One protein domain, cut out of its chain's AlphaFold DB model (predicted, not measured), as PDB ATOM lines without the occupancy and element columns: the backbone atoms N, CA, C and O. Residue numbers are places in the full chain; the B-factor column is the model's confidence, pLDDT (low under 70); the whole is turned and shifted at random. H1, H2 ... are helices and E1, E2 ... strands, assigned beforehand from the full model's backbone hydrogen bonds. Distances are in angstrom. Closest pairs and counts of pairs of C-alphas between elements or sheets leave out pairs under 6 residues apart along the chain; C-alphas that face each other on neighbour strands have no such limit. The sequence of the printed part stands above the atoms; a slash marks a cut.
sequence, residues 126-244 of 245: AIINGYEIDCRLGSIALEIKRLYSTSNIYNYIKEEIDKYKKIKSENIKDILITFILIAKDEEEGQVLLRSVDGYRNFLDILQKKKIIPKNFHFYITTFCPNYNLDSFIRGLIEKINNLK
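This is residues 126 to 244 of the 245 residues of an uncharacterized protein of Spirochaetes bacterium (UniProt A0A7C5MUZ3). A strongly twisted sheet of four strands lies between helices, with H1 and the long H2 over one face and H3 over the other, three layers. H2 lies over edge strand E4 and runs along it, E3 runs through the core, and the hairpin E1 and E2 makes the other side of the sheet. The printed part has 119 residues with three named helices and four named strands in the order E1, E2, H1, E3, H2, E4, H3, class mixed. The mixed sheet runs E1, E2, E3, E4; the whole is compact, radius of gyration of the C-alphas 14.5 A, spanning 43 by 33 by 25 A.

Start at E1, residues 135 to 137, a hairpin with antiparallel E2, residues 140 to 147; N 135 and O 142 are 3.0 A apart. H1, residues 153 to 166, is on the sheet at a height of 10.1 A. E3, residues 174 to 182, is parallel to E2, with N 143 and O 176 at 2.9 A. H2, residues 186 to 208, has a kink of 33 degrees near residue 195. E4, residues 216 to 223, is parallel to E3, with N 179 and O 219 at 2.8 A. E2, H1, E3 and E3, H2, E4 are strand-helix-strand units, parallel neighbour strands with a helix between, both crossovers right-handed. H2 touches E4, closest at C-alphas 189 and 222, 5.8 A. H3, residues 229 to 242, is on the opposite face from H1; its closest C-alpha to E3 is 240, 7.7 A from that of Leu 176. In H1 and H3 every O i to N i+4 pair is within hydrogen-bond range; in H2, 15 of 19.

Find C-alpha 135 at (362.650, 333.348, 408.716), where E1 begins. E3 runs 25.4 A, and H2 32.8 A from C-alpha 186 at (335.700, 336.746, 411.498). H3 ends at C-alpha 242, (355.623, 333.294, 393.797).

The C-alphas of Glu 170 and Glu 187 are farthest apart, 43.4 A. The printed part has no cut, and no link is long. Look for pLDDT under 70 at residues 126 to 138, 148 to 151, 167 to 171 and 244.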
ATOM      1  N   ALA A 126     366.927 324.439 404.712       50.06
ATOM      2  CA  ALA A 126     366.486 325.743 405.210       50.06
ATOM      3  C   ALA A 126     366.862 325.948 406.695       50.06
ATOM      4  O   ALA A 126     366.462 325.170 407.568       50.06
ATOM      5  N   ILE A 127     367.616 327.017 406.981       51.69
ATOM      6  CA  ILE A 127     367.982 327.440 408.338       51.69
ATOM      7  C   ILE A 127     366.976 328.495 408.786       51.69
ATOM      8  O   ILE A 127     367.035 329.639 408.345       51.69
ATOM      9  N   ILE A 128     366.071 328.116 409.686       50.78
ATOM     10  CA  ILE A 128     365.096 329.044 410.258       50.78
ATOM     11  C   ILE A 128     365.558 329.443 411.657       50.78
ATOM     12  O   ILE A 128     365.697 328.591 412.537       50.78
ATOM     13  N   ASN A 129     365.815 330.735 411.856       47.34
ATOM     14  CA  ASN A 129     366.151 331.288 413.161       47.34
ATOM     15  C   ASN A 129     364.855 331.587 413.932       47.34
ATOM     16  O   ASN A 129     363.995 332.304 413.439       47.34
ATOM     17  N   GLY A 130     364.693 331.011 415.125       41.94
ATOM     18  CA  GLY A 130     363.486 331.182 415.946       41.94
ATOM     19  C   GLY A 130     363.520 332.372 416.915       41.94
ATOM     20  O   GLY A 130     362.577 332.532 417.688       41.94
ATOM     21  N   TYR A 131     364.602 333.165 416.947       41.25
ATOM     22  CA  TYR A 131     364.825 334.200 417.975       41.25
ATOM     23  C   TYR A 131     364.425 335.623 417.582       41.25
ATOM     24  O   TYR A 131     364.078 336.407 418.462       41.25
ATOM     25  N   GLU A 132     364.450 335.938 416.297       41.06
ATOM     26  CA  GLU A 132     364.025 337.210 415.709       41.06
ATOM     27  C   GLU A 132     363.037 336.848 414.596       41.06
ATOM     28  O   GLU A 132     363.042 335.697 414.148       41.06
ATOM     29  N   ILE A 133     362.134 337.744 414.199       45.47
ATOM     30  CA  ILE A 133     361.151 337.441 413.147       45.47
ATOM     31  C   ILE A 133     361.842 337.471 411.772       45.47
ATOM     32  O   ILE A 133     361.470 338.229 410.897       45.47
ATOM     33  N   ASP A 134     362.858 336.632 411.593       52.53
ATOM     34  CA  ASP A 134     363.728 336.556 410.429       52.53
ATOM     35  C   ASP A 134     363.727 335.086 409.996       52.53
ATOM     36  O   ASP A 134     364.646 334.301 410.272       52.53
ATOM     37  N   CYS A 135     362.644 334.657 409.350       56.31
ATOM     38  CA  CYS A 135     362.650 333.348 408.716       56.31
ATOM     39  C   CYS A 135     363.417 333.482 407.398       56.31
ATOM     40  O   CYS A 135     362.896 333.989 406.407       56.31
ATOM     41  N   ARG A 136     364.688 333.063 407.385       60.28
ATOM     42  CA  ARG A 136     365.472 333.005 406.151       60.28
ATOM     43  C   ARG A 136     365.195 331.700 405.414       60.28
ATOM     44  O   ARG A 136     365.536 330.610 405.869       60.28
ATOM     45  N   LEU A 137     364.617 331.819 404.228       63.12
ATOM     46  CA  LEU A 137     364.239 330.717 403.356       63.12
ATOM     47  C   LEU A 137     365.088 330.763 402.084       63.12
ATOM     48  O   LEU A 137     364.654 331.215 401.027       63.12
ATOM     49  N   GLY A 138     366.339 330.309 402.193       64.25
ATOM     50  CA  GLY A 138     367.314 330.425 401.107       64.25
ATOM     51  C   GLY A 138     367.714 331.885 400.877       64.25
ATOM     52  O   GLY A 138     368.374 332.481 401.735       64.25
ATOM     53  N   SER A 139     367.322 332.443 399.727       72.31
ATOM     54  CA  SER A 139     367.557 333.847 399.361       72.31
ATOM     55  C   SER A 139     366.426 334.803 399.745       72.31
ATOM     56  O   SER A 139     366.517 335.984 399.424       72.31
ATOM     57  N   ILE A 140     365.378 334.310 400.412       75.69
ATOM     58  CA  ILE A 140     364.240 335.118 400.864       75.69
ATOM     59  C   ILE A 140     364.350 335.332 402.375       75.69
ATOM     60  O   ILE A 140     364.558 334.369 403.116       75.69
ATOM     61  N   ALA A 141     364.190 336.568 402.839       78.31
ATOM     62  CA  ALA A 141     363.945 336.880 404.245       78.31
ATOM     63  C   ALA A 141     362.445 337.123 404.458       78.31
ATOM     64  O   ALA A 141     361.837 337.861 403.692       78.31
ATOM     65  N   LEU A 142     361.839 336.500 405.467       77.00
ATOM     66  CA  LEU A 142     360.445 336.727 405.855       77.00
ATOM     67  C   LEU A 142     360.392 337.411 407.221       77.00
ATOM     68  O   LEU A 142     360.875 336.851 408.205       77.00
ATOM     69  N   GLU A 143     359.723 338.560 407.252       77.31
ATOM     70  CA  GLU A 143     359.382 339.339 408.440       77.31
ATOM     71  C   GLU A 143     357.877 339.269 408.672       77.31
ATOM     72  O   GLU A 143     357.098 339.460 407.742       77.31
ATOM     73  N   ILE A 144     357.436 339.038 409.906       75.94
ATOM     74  CA  ILE A 144     356.021 339.114 410.286       75.94
ATOM     75  C   ILE A 144     355.855 340.243 411.294       75.94
ATOM     76  O   ILE A 144     356.445 340.238 412.368       75.94
ATOM     77  N   LYS A 145     355.048 341.234 410.943       76.38
ATOM     78  CA  LYS A 145     354.759 342.416 411.748       76.38
ATOM     79  C   LYS A 145     353.279 342.419 412.098       76.38
ATOM     80  O   LYS A 145     352.451 341.994 411.298       76.38
ATOM     81  N   ARG A 146     352.932 342.910 413.284       75.81
ATOM     82  CA  ARG A 146     351.533 343.153 413.655       75.81
ATOM     83  C   ARG A 146     351.203 344.614 413.379       75.81
ATOM     84  O   ARG A 146     352.032 345.477 413.656       75.81
ATOM     85  N   LEU A 147     350.023 344.874 412.831       71.00
ATOM     86  CA  LEU A 147     349.496 346.227 412.690       71.00
ATOM     87  C   LEU A 147     348.398 346.442 413.723       71.00
ATOM     88  O   LEU A 147     347.410 345.710 413.752       71.00
ATOM     89  N   TYR A 148     348.596 347.460 414.550       66.81
ATOM     90  CA  TYR A 148     347.612 347.964 415.498       66.81
ATOM     91  C   TYR A 148     346.960 349.238 414.942       66.81
ATOM     92  O   TYR A 148     347.519 349.879 414.050       66.81
ATOM     93  N   SER A 149     345.813 349.642 415.493       57.38
ATOM     94  CA  SER A 149     345.123 350.909 415.170       57.38
ATOM     95  C   SER A 149     346.063 352.122 415.199       57.38
ATOM     96  O   SER A 149     345.978 353.014 414.361       57.38
ATOM     97  N   THR A 150     347.005 352.122 416.141       59.03
ATOM     98  CA  THR A 150     347.988 353.188 416.372       59.03
ATOM     99  C   THR A 150     349.266 353.048 415.537       59.03
ATOM    100  O   THR A 150     350.148 353.908 415.591       59.03
ATOM    101  N   SER A 151     349.412 351.968 414.763       65.56
ATOM    102  CA  SER A 151     350.628 351.691 413.999       65.56
ATOM    103  C   SER A 151     350.765 352.600 412.781       65.56
ATOM    104  O   SER A 151     349.959 352.567 411.853       65.56
ATOM    105  N   ASN A 152     351.870 353.345 412.716       74.62
ATOM    106  CA  ASN A 152     352.278 354.014 411.488       74.62
ATOM    107  C   ASN A 152     353.052 353.030 410.598       74.62
ATOM    108  O   ASN A 152     354.254 352.819 410.778       74.62
ATOM    109  N   ILE A 153     352.356 352.442 409.622       77.38
ATOM    110  CA  ILE A 153     352.923 351.445 408.704       77.38
ATOM    111  C   ILE A 153     354.166 351.962 407.962       77.38
ATOM    112  O   ILE A 153     355.099 351.201 407.722       77.38
ATOM    113  N   TYR A 154     354.230 353.262 407.649       80.25
ATOM    114  CA  TYR A 154     355.369 353.848 406.947       80.25
ATOM    115  C   TYR A 154     356.643 353.843 407.794       80.25
ATOM    116  O   TYR A 154     357.715 353.520 407.280       80.25
ATOM    117  N   ASN A 155     356.535 354.148 409.089       80.88
ATOM    118  CA  ASN A 155     357.687 354.104 409.990       80.88
ATOM    119  C   ASN A 155     358.255 352.684 410.082       80.88
ATOM    120  O   ASN A 155     359.464 352.519 409.938       80.88
ATOM    121  N   TYR A 156     357.388 351.672 410.196       79.06
ATOM    122  CA  TYR A 156     357.812 350.270 410.171       79.06
ATOM    123  C   TYR A 156     358.572 349.927 408.890       79.06
ATOM    124  O   TYR A 156     359.670 349.383 408.942       79.06
ATOM    125  N   ILE A 157     358.020 350.281 407.729       81.25
ATOM    126  CA  ILE A 157     358.665 350.000 406.439       81.25
ATOM    127  C   ILE A 157     360.033 350.680 406.355       81.25
ATOM    128  O   ILE A 157     361.003 350.069 405.908       81.25
ATOM    129  N   LYS A 158     360.130 351.938 406.796       84.19
ATOM    130  CA  LYS A 158     361.385 352.694 406.790       84.19
ATOM    131  C   LYS A 158     362.445 352.032 407.672       84.19
ATOM    132  O   LYS A 158     363.587 351.892 407.237       84.19
ATOM    133  N   GLU A 159     362.068 351.604 408.874       81.31
ATOM    134  CA  GLU A 159     362.963 350.901 409.797       81.31
ATOM    135  C   GLU A 159     363.473 349.584 409.206       81.31
ATOM    136  O   GLU A 159     364.672 349.313 409.280       81.31
ATOM    137  N   GLU A 160     362.610 348.807 408.545       80.12
ATOM    138  CA  GLU A 160     363.013 347.561 407.885       80.12
ATOM    139  C   GLU A 160     363.941 347.812 406.693       80.12
ATOM    140  O   GLU A 160     364.975 347.158 406.548       80.12
ATOM    141  N   ILE A 161     363.650 348.818 405.869       82.31
ATOM    142  CA  ILE A 161     364.551 349.216 404.784       82.31
ATOM    143  C   ILE A 161     365.929 349.588 405.344       82.31
ATOM    144  O   ILE A 161     366.953 349.150 404.820       82.31
ATOM    145  N   ASP A 162     365.980 350.365 406.424       81.31
ATOM    146  CA  ASP A 162     367.240 350.783 407.034       81.31
ATOM    147  C   ASP A 162     367.962 349.630 407.757       81.31
ATOM    148  O   ASP A 162     369.197 349.592 407.745       81.31
ATOM    149  N   LYS A 163     367.229 348.658 408.325       79.81
ATOM    150  CA  LYS A 163     367.770 347.387 408.844       79.81
ATOM    151  C   LYS A 163     368.482 346.632 407.722       79.81
ATOM    152  O   LYS A 163     369.680 346.363 407.825       79.81
ATOM    153  N   TYR A 164     367.786 346.343 406.626       75.50
ATOM    154  CA  TYR A 164     368.323 345.513 405.546       75.50
ATOM    155  C   TYR A 164     369.356 346.231 404.668       75.50
ATOM    156  O   TYR A 164     370.233 345.572 404.124       75.50
ATOM    157  N   LYS A 165     369.367 347.570 404.610       75.00
ATOM    158  CA  LYS A 165     370.501 348.327 404.042       75.00
ATOM    159  C   LYS A 165     371.809 348.092 404.801       75.00
ATOM    160  O   LYS A 165     372.880 348.085 404.198       75.00
ATOM    161  N   LYS A 166     371.745 347.953 406.131       71.69
ATOM    162  CA  LYS A 166     372.929 347.719 406.980       71.69
ATOM    163  C   LYS A 166     373.401 346.270 406.902       71.69
ATOM    164  O   LYS A 166     374.597 346.005 407.029       71.69
ATOM    165  N   ILE A 167     372.474 345.342 406.683       66.50
ATOM    166  CA  ILE A 167     372.770 343.932 406.462       66.50
ATOM    167  C   ILE A 167     373.319 343.787 405.035       66.50
ATOM    168  O   ILE A 167     372.576 343.583 404.082       66.50
ATOM    169  N   LYS A 168     374.645 343.879 404.872       56.09
ATOM    170  CA  LYS A 168     375.338 343.523 403.621       56.09
ATOM    171  C   LYS A 168     375.285 342.006 403.401       56.09
ATOM    172  O   LYS A 168     376.296 341.321 403.526       56.09
ATOM    173  N   SER A 169     374.099 341.449 403.165       56.38
ATOM    174  CA  SER A 169     373.949 340.030 402.850       56.38
ATOM    175  C   SER A 169     373.808 339.859 401.348       56.38
ATOM    176  O   SER A 169     372.719 339.986 400.801       56.38
ATOM    177  N   GLU A 170     374.912 339.502 400.695       57.53
ATOM    178  CA  GLU A 170     374.972 339.154 399.263       57.53
ATOM    179  C   GLU A 170     374.029 337.996 398.884       57.53
ATOM    180  O   GLU A 170     373.764 337.744 397.713       57.53
ATOM    181  N   ASN A 171     373.484 337.299 399.885       64.81
ATOM    182  CA  ASN A 171     372.665 336.113 399.710       64.81
ATOM    183  C   ASN A 171     371.164 336.343 399.951       64.81
ATOM    184  O   ASN A 171     370.408 335.379 399.840       64.81
ATOM    185  N   ILE A 172     370.724 337.554 400.316       74.56
ATOM    186  CA  ILE A 172     369.296 337.892 400.436       74.56
ATOM    187  C   ILE A 172     368.898 338.657 399.178       74.56
ATOM    188  O   ILE A 172     369.300 339.801 398.984       74.56
ATOM    189  N   LYS A 173     368.127 337.997 398.313       81.25
ATOM    190  CA  LYS A 173     367.598 338.587 397.084       81.25
ATOM    191  C   LYS A 173     366.311 339.340 397.372       81.25
ATOM    192  O   LYS A 173     366.219 340.504 397.002       81.25
ATOM    193  N   ASP A 174     365.401 338.719 398.118       85.81
ATOM    194  CA  ASP A 174     364.046 339.217 398.349       85.81
ATOM    195  C   ASP A 174     363.700 339.253 399.836       85.81
ATOM    196  O   ASP A 174     364.140 338.412 400.623       85.81
ATOM    197  N   ILE A 175     362.892 340.237 400.220       85.19
ATOM    198  CA  ILE A 175     362.427 340.444 401.591       85.19
ATOM    199  C   ILE A 175     360.903 340.494 401.555       85.19
ATOM    200  O   ILE A 175     360.330 341.397 400.961       85.19
ATOM    201  N   LEU A 176     360.238 339.531 402.185       87.12
ATOM    202  CA  LEU A 176     358.790 339.488 402.335       87.12
ATOM    203  C   LEU A 176     358.405 340.008 403.721       87.12
ATOM    204  O   LEU A 176     358.648 339.344 404.725       87.12
ATOM    205  N   ILE A 177     357.761 341.169 403.777       85.62
ATOM    206  CA  ILE A 177     357.172 341.717 404.998       85.62
ATOM    207  C   ILE A 177     355.688 341.363 405.026       85.62
ATOM    208  O   ILE A 177     354.880 341.860 404.242       85.62
ATOM    209  N   THR A 178     355.314 340.499 405.957       86.25
ATOM    210  CA  THR A 178     353.928 340.141 406.227       86.25
ATOM    211  C   THR A 178     353.382 341.001 407.355       86.25
ATOM    212  O   THR A 178     353.887 340.946 408.469       86.25
ATOM    213  N   PHE A 179     352.318 341.750 407.101       84.88
ATOM    214  CA  PHE A 179     351.575 342.470 408.123       84.88
ATOM    215  C   PHE A 179     350.322 341.685 408.521       84.88
ATOM    216  O   PHE A 179     349.483 341.381 407.674       84.88
ATOM    217  N   ILE A 180     350.186 341.379 409.809       85.25
ATOM    218  CA  ILE A 180     349.011 340.734 410.393       85.25
ATOM    219  C   ILE A 180     348.203 341.786 411.152       85.25
ATOM    220  O   ILE A 180     348.675 342.339 412.147       85.25
ATOM    221  N   LEU A 181     346.981 342.040 410.699       83.88
ATOM    222  CA  LEU A 181     345.970 342.760 411.463       83.88
ATOM    223  C   LEU A 181     345.276 341.763 412.391       83.88
ATOM    224  O   LEU A 181     344.782 340.723 411.945       83.88
ATOM    225  N   ILE A 182     345.264 342.057 413.686       82.69
ATOM    226  CA  ILE A 182     344.654 341.178 414.680       82.69
ATOM    227  C   ILE A 182     343.165 341.514 414.758       82.69
ATOM    228  O   ILE A 182     342.813 342.620 415.152       82.69
ATOM    229  N   ALA A 183     342.313 340.562 414.387       83.19
ATOM    230  CA  ALA A 183     340.863 340.694 414.472       83.19
ATOM    231  C   ALA A 183     340.333 339.899 415.673       83.19
ATOM    232  O   ALA A 183     340.821 338.807 415.975       83.19
ATOM    233  N   LYS A 184     339.313 340.422 416.343       81.06
ATOM    234  CA  LYS A 184     338.598 339.756 417.435       81.06
ATOM    235  C   LYS A 184     337.880 338.502 416.954       81.06
ATOM    236  O   LYS A 184     337.892 337.483 417.645       81.06
ATOM    237  N   ASP A 185     337.256 338.593 415.788       84.50
ATOM    238  CA  ASP A 185     336.432 337.563 415.170       84.50
ATOM    239  C   ASP A 185     336.461 337.684 413.636       84.50
ATOM    240  O   ASP A 185     337.195 338.494 413.061       84.50
ATOM    241  N   GLU A 186     335.720 336.805 412.961       85.00
ATOM    242  CA  GLU A 186     335.700 336.746 411.498       85.00
ATOM    243  C   GLU A 186     335.001 337.960 410.879       85.00
ATOM    244  O   GLU A 186     335.417 338.421 409.817       85.00
ATOM    245  N   GLU A 187     333.978 338.502 411.545       86.25
ATOM    246  CA  GLU A 187     333.223 339.663 411.070       86.25
ATOM    247  C   GLU A 187     334.118 340.904 411.048       86.25
ATOM    248  O   GLU A 187     334.245 341.563 410.011       86.25
ATOM    249  N   GLU A 188     334.833 341.167 412.145       83.88
ATOM    250  CA  GLU A 188     335.831 342.233 412.185       83.88
ATOM    251  C   GLU A 188     336.949 341.990 411.162       83.88
ATOM    252  O   GLU A 188     337.388 342.920 410.485       83.88
ATOM    253  N   GLY A 189     337.375 340.735 410.985       85.69
ATOM    254  CA  GLY A 189     338.342 340.357 409.958       85.69
ATOM    255  C   GLY A 189     337.917 340.814 408.559       85.69
ATOM    256  O   GLY A 189     338.714 341.417 407.842       85.69
ATOM    257  N   GLN A 190     336.652 340.611 408.182       84.06
ATOM    258  CA  GLN A 190     336.126 341.068 406.889       84.06
ATOM    259  C   GLN A 190     336.102 342.593 406.763       84.06
ATOM    260  O   GLN A 190     336.386 343.130 405.690       84.06
ATOM    261  N   VAL A 191     335.798 343.307 407.849       82.75
ATOM    262  CA  VAL A 191     335.838 344.776 407.865       82.75
ATOM    263  C   VAL A 191     337.273 345.276 407.687       82.75
ATOM    264  O   VAL A 191     337.528 346.113 406.821       82.75
ATOM    265  N   LEU A 192     338.228 344.722 408.438       82.31
ATOM    266  CA  LEU A 192     339.645 345.085 408.353       82.31
ATOM    267  C   LEU A 192     340.244 344.762 406.980       82.31
ATOM    268  O   LEU A 192     341.064 345.536 406.484       82.31
ATOM    269  N   LEU A 193     339.811 343.677 406.328       78.19
ATOM    270  CA  LEU A 193     340.232 343.335 404.966       78.19
ATOM    271  C   LEU A 193     339.874 344.420 403.942       78.19
ATOM    272  O   LEU A 193     340.652 344.645 403.020       78.19
ATOM    273  N   ARG A 194     338.772 345.159 404.117       75.62
ATOM    274  CA  ARG A 194     338.452 346.297 403.233       75.62
ATOM    275  C   ARG A 194     339.467 347.433 403.373       75.62
ATOM    276  O   ARG A 194     339.806 348.090 402.392       75.62
ATOM    277  N   SER A 195     340.009 347.632 404.574       74.00
ATOM    278  CA  SER A 195     341.077 348.607 404.835       74.00
ATOM    279  C   SER A 195     342.435 348.162 404.275       74.00
ATOM    280  O   SER A 195     343.293 349.001 403.994       74.00
ATOM    281  N   VAL A 196     342.638 346.853 404.068       80.94
ATOM    282  CA  VAL A 196     343.882 346.301 403.507       80.94
ATOM    283  C   VAL A 196     344.154 346.819 402.096       80.94
ATOM    284  O   VAL A 196     345.308 347.101 401.774       80.94
ATOM    285  N   ASP A 197     343.127 347.011 401.269       77.94
ATOM    286  CA  ASP A 197     343.318 347.514 399.905       77.94
ATOM    287  C   ASP A 197     343.872 348.944 399.886       77.94
ATOM    288  O   ASP A 197     344.723 349.274 399.057       77.94
ATOM    289  N   GLY A 198     343.498 349.772 400.868       80.94
ATOM    290  CA  GLY A 198     344.101 351.090 401.072       80.94
ATOM    291  C   GLY A 198     345.605 351.003 401.355       80.94
ATOM    292  O   GLY A 198     346.398 351.720 400.740       80.94
ATOM    293  N   TYR A 199     346.019 350.079 402.227       83.94
ATOM    294  CA  TYR A 199     347.437 349.857 402.515       83.94
ATOM    295  C   TYR A 199     348.204 349.279 401.322       83.94
ATOM    296  O   TYR A 199     349.339 349.688 401.083       83.94
ATOM    297  N   ARG A 200     347.601 348.366 400.552       83.69
ATOM    298  CA  ARG A 200     348.206 347.827 399.321       83.69
ATOM    299  C   ARG A 200     348.461 348.935 398.306       83.69
ATOM    300  O   ARG A 200     349.590 349.097 397.858       83.69
ATOM    301  N   ASN A 201     347.458 349.771 398.046       86.12
ATOM    302  CA  ASN A 201     347.598 350.919 397.152       86.12
ATOM    303  C   ASN A 201     348.691 351.887 397.628       86.12
ATOM    304  O   ASN A 201     349.482 352.382 396.826       86.12
ATOM    305  N   PHE A 202     348.764 352.142 398.935       88.31
ATOM    306  CA  PHE A 202     349.817 352.970 399.517       88.31
ATOM    307  C   PHE A 202     351.216 352.381 399.278       88.31
ATOM    308  O   PHE A 202     352.102 353.087 398.795       88.31
ATOM    309  N   LEU A 203     351.409 351.091 399.560       88.88
ATOM    310  CA  LEU A 203     352.672 350.382 399.330       88.88
ATOM    311  C   LEU A 203     353.082 350.396 397.854       88.88
ATOM    312  O   LEU A 203     354.232 350.712 397.543       88.88
ATOM    313  N   ASP A 204     352.134 350.159 396.948       87.94
ATOM    314  CA  ASP A 204     352.359 350.204 395.502       87.94
ATOM    315  C   ASP A 204     352.819 351.591 395.045       87.94
ATOM    316  O   ASP A 204     353.740 351.718 394.232       87.94
ATOM    317  N   ILE A 205     352.212 352.657 395.575       91.25
ATOM    318  CA  ILE A 205     352.634 354.035 395.294       91.25
ATOM    319  C   ILE A 205     354.068 354.261 395.779       91.25
ATOM    320  O   ILE A 205     354.880 354.829 395.042       91.25
ATOM    321  N   LEU A 206     354.404 353.822 396.994       89.94
ATOM    322  CA  LEU A 206     355.753 353.972 397.539       89.94
ATOM    323  C   LEU A 206     356.799 353.201 396.720       89.94
ATOM    324  O   LEU A 206     357.898 353.718 396.490       89.94
ATOM    325  N   GLN A 207     356.466 352.006 396.230       89.94
ATOM    326  CA  GLN A 207     357.346 351.210 395.373       89.94
ATOM    327  C   GLN A 207     357.496 351.835 393.975       89.94
ATOM    328  O   GLN A 207     358.616 351.963 393.475       89.94
ATOM    329  N   LYS A 208     356.406 352.333 393.368       91.56
ATOM    330  CA  LYS A 208     356.439 353.081 392.090       91.56
ATOM    331  C   LYS A 208     357.294 354.343 392.187       91.56
ATOM    332  O   LYS A 208     358.060 354.644 391.273       91.56
ATOM    333  N   LYS A 209     357.223 355.048 393.321       92.12
ATOM    334  CA  LYS A 209     358.067 356.214 393.627       92.12
ATOM    335  C   LYS A 209     359.509 355.852 394.008       92.12
ATOM    336  O   LYS A 209     360.287 356.755 394.294       92.12
ATOM    337  N   LYS A 210     359.879 354.564 394.003       90.94
ATOM    338  CA  LYS A 210     361.206 354.049 394.389       90.94
ATOM    339  C   LYS A 210     361.620 354.417 395.823       90.94
ATOM    340  O   LYS A 210     362.807 354.427 396.133       90.94
ATOM    341  N   ILE A 211     360.652 354.712 396.695       88.69
ATOM    342  CA  ILE A 211     360.892 354.918 398.131       88.69
ATOM    343  C   ILE A 211     361.161 353.564 398.786       88.69
ATOM    344  O   ILE A 211     362.087 353.421 399.582       88.69
ATOM    345  N   ILE A 212     360.368 352.562 398.403       89.25
ATOM    346  CA  ILE A 212     360.576 351.170 398.782       89.25
ATOM    347  C   ILE A 212     361.398 350.473 397.684       89.25
ATOM    348  O   ILE A 212     361.031 350.568 396.506       89.25
ATOM    349  N   PRO A 213     362.498 349.776 398.028       88.69
ATOM    350  CA  PRO A 213     363.265 348.993 397.064       88.69
ATOM    351  C   PRO A 213     362.426 347.881 396.420       88.69
ATOM    352  O   PRO A 213     361.569 347.282 397.059       88.69
ATOM    353  N   LYS A 214     362.699 347.562 395.149       89.31
ATOM    354  CA  LYS A 214     361.892 346.599 394.378       89.31
ATOM    355  C   LYS A 214     361.890 345.172 394.933       89.31
ATOM    356  O   LYS A 214     360.969 344.432 394.627       89.31
ATOM    357  N   ASN A 215     362.910 344.802 395.697       87.62
ATOM    358  CA  ASN A 215     363.042 343.476 396.291       87.62
ATOM    359  C   ASN A 215     362.330 343.331 397.647       87.62
ATOM    360  O   ASN A 215     362.419 342.277 398.275       87.62
ATOM    361  N   PHE A 216     361.655 344.384 398.116       89.25
ATOM    362  CA  PHE A 216     360.723 344.296 399.229       89.25
ATOM    363  C   PHE A 216     359.331 343.963 398.701       89.25
ATOM    364  O   PHE A 216     358.779 344.672 397.861       89.25
ATOM    365  N   HIS A 217     358.761 342.905 399.257       90.19
ATOM    366  CA  HIS A 217     357.447 342.369 398.944       90.19
ATOM    367  C   HIS A 217     356.583 342.444 400.190       90.19
ATOM    368  O   HIS A 217     357.077 342.254 401.301       90.19
ATOM    369  N   PHE A 218     355.288 342.693 400.021       88.31
ATOM    370  CA  PHE A 218     354.388 342.889 401.152       88.31
ATOM    371  C   PHE A 218     353.187 341.966 401.076       88.31
ATOM    372  O   PHE A 218     352.544 341.837 400.035       88.31
ATOM    373  N   TYR A 219     352.847 341.366 402.212       88.31
ATOM    374  CA  TYR A 219     351.637 340.574 402.367       88.31
ATOM    375  C   TYR A 219     350.853 341.065 403.576       88.31
ATOM    376  O   TYR A 219     351.247 340.853 404.714       88.31
ATOM    377  N   ILE A 220     349.736 341.738 403.335       86.19
ATOM    378  CA  ILE A 220     348.861 342.213 404.405       86.19
ATOM    379  C   ILE A 220     347.679 341.256 404.526       86.19
ATOM    380  O   ILE A 220     347.016 340.959 403.526       86.19
ATOM    381  N   THR A 221     347.430 340.780 405.742       87.00
ATOM    382  CA  THR A 221     346.379 339.812 406.051       87.00
ATOM    383  C   THR A 221     345.813 340.026 407.451       87.00
ATOM    384  O   THR A 221     346.380 340.758 408.258       87.00
ATOM    385  N   THR A 222     344.688 339.385 407.745       86.88
ATOM    386  CA  THR A 222     344.039 339.402 409.063       86.88
ATOM    387  C   THR A 222     344.183 338.045 409.745       86.88
ATOM    388  O   THR A 222     344.197 337.021 409.060       86.88
ATOM    389  N   PHE A 223     344.211 338.008 411.077       87.62
ATOM    390  CA  PHE A 223     344.128 336.758 411.836       87.62
ATOM    391  C   PHE A 223     343.236 336.914 413.073       87.62
ATOM    392  O   PHE A 223     343.374 337.892 413.805       87.62
ATOM    393  N   CYS A 224     342.352 335.942 413.318       85.50
ATOM    394  CA  CYS A 224     341.466 335.907 414.486       85.50
ATOM    395  C   CYS A 224     341.535 334.539 415.204       85.50
ATOM    396  O   CYS A 224     342.106 333.594 414.653       85.50
ATOM    397  N   PRO A 225     340.958 334.385 416.413       79.75
ATOM    398  CA  PRO A 225     341.033 333.143 417.192       79.75
ATOM    399  C   PRO A 225     340.441 331.916 416.488       79.75
ATOM    400  O   PRO A 225     340.844 330.789 416.772       79.75
ATOM    401  N   ASN A 226     339.467 332.134 415.603       81.38
ATOM    402  CA  ASN A 226     338.751 331.068 414.906       81.38
ATOM    403  C   ASN A 226     339.420 330.677 413.583       81.38
ATOM    404  O   ASN A 226     339.048 329.667 412.985       81.38
ATOM    405  N   TYR A 227     340.423 331.437 413.133       85.81
ATOM    406  CA  TYR A 227     341.124 331.131 411.895       85.81
ATOM    407  C   TYR A 227     342.001 329.895 412.045       85.81
ATOM    408  O   TYR A 227     342.666 329.672 413.057       85.81
ATOM    409  N   ASN A 228     342.041 329.107 410.975       83.56
ATOM    410  CA  ASN A 228     342.918 327.957 410.885       83.56
ATOM    411  C   ASN A 228     344.347 328.416 410.553       83.56
ATOM    412  O   ASN A 228     344.607 328.938 409.462       83.56
ATOM    413  N   LEU A 229     345.285 328.178 411.476       85.69
ATOM    414  CA  LEU A 229     346.700 328.487 411.280       85.69
ATOM    415  C   LEU A 229     347.271 327.834 410.014       85.69
ATOM    416  O   LEU A 229     348.012 328.485 409.285       85.69
ATOM    417  N   ASP A 230     346.895 326.595 409.698       80.25
ATOM    418  CA  ASP A 230     347.395 325.889 408.513       80.25
ATOM    419  C   ASP A 230     347.009 326.619 407.223       80.25
ATOM    420  O   ASP A 230     347.793 326.665 406.276       80.25
ATOM    421  N   SER A 231     345.822 327.234 407.185       83.56
ATOM    422  CA  SER A 231     345.380 328.023 406.028       83.56
ATOM    423  C   SER A 231     346.209 329.298 405.878       83.56
ATOM    424  O   SER A 231     346.658 329.615 404.777       83.56
ATOM    425  N   PHE A 232     346.499 329.982 406.988       86.19
ATOM    426  CA  PHE A 232     347.406 331.132 407.000       86.19
ATOM    427  C   PHE A 232     348.824 330.751 406.537       86.19
ATOM    428  O   PHE A 232     349.399 331.431 405.685       86.19
ATOM    429  N   ILE A 233     349.369 329.635 407.034       82.75
ATOM    430  CA  ILE A 233     350.698 329.143 406.648       82.75
ATOM    431  C   ILE A 233     350.740 328.759 405.163       82.75
ATOM    432  O   ILE A 233     351.705 329.092 404.477       82.75
ATOM    433  N   ARG A 234     349.698 328.105 404.632       81.62
ATOM    434  CA  ARG A 234     349.605 327.798 403.193       81.62
ATOM    435  C   ARG A 234     349.601 329.063 402.339       81.62
ATOM    436  O   ARG A 234     350.349 329.117 401.368       81.62
ATOM    437  N   GLY A 235     348.837 330.085 402.732       85.38
ATOM    438  CA  GLY A 235     348.838 331.380 402.047       85.38
ATOM    439  C   GLY A 235     350.219 332.044 402.050       85.38
ATOM    440  O   GLY A 235     350.672 332.532 401.017       85.38
ATOM    441  N   LEU A 236     350.940 331.997 403.177       84.12
ATOM    442  CA  LEU A 236     352.330 332.467 403.247       84.12
ATOM    443  C   LEU A 236     353.251 331.711 402.286       84.12
ATOM    444  O   LEU A 236     354.054 332.329 401.592       84.12
ATOM    445  N   ILE A 237     353.137 330.384 402.233       79.31
ATOM    446  CA  ILE A 237     353.958 329.541 401.356       79.31
ATOM    447  C   ILE A 237     353.695 329.855 399.886       79.31
ATOM    448  O   ILE A 237     354.645 329.948 399.115       79.31
ATOM    449  N   GLU A 238     352.435 330.050 399.502       85.88
ATOM    450  CA  GLU A 238     352.080 330.460 398.144       85.88
ATOM    451  C   GLU A 238     352.781 331.774 397.772       85.88
ATOM    452  O   GLU A 238     353.441 331.850 396.736       85.88
ATOM    453  N   LYS A 239     352.738 332.781 398.657       86.81
ATOM    454  CA  LYS A 239     353.450 334.047 398.432       86.81
ATOM    455  C   LYS A 239     354.956 333.849 398.328       86.81
ATOM    456  O   LYS A 239     355.560 334.392 397.414       86.81
ATOM    457  N   ILE A 240     355.553 333.045 399.205       79.38
ATOM    458  CA  ILE A 240     356.988 332.730 399.152       79.38
ATOM    459  C   ILE A 240     357.362 332.050 397.829       79.38
ATOM    460  O   ILE A 240     358.406 332.361 397.263       79.38
ATOM    461  N   ASN A 241     356.537 331.127 397.331       78.06
ATOM    462  CA  ASN A 241     356.801 330.427 396.077       78.06
ATOM    463  C   ASN A 241     356.710 331.361 394.868       78.06
ATOM    464  O   ASN A 241     357.568 331.278 393.995       78.06
ATOM    465  N   ASN A 242     355.757 332.297 394.864       83.31
ATOM    466  CA  ASN A 242     355.623 333.294 393.797       83.31
ATOM    467  C   ASN A 242     356.818 334.258 393.709       83.31
ATOM    468  O   ASN A 242     357.019 334.869 392.670       83.31
ATOM    469  N   LEU A 243     357.609 334.402 394.780       78.94
ATOM    470  CA  LEU A 243     358.843 335.198 394.767       78.94
ATOM    471  C   LEU A 243     360.048 334.446 394.185       78.94
ATOM    472  O   LEU A 243     361.085 335.052 393.938       78.94
ATOM    473  N   LYS A 244     359.960 333.118 394.032       64.19
ATOM    474  CA  LYS A 244     361.057 332.297 393.489       64.19
ATOM    475  C   LYS A 244     361.029 332.172 391.973       64.19
ATOM    476  O   LYS A 244     362.073 331.881 391.392       64.19
TER     477      LYS A 244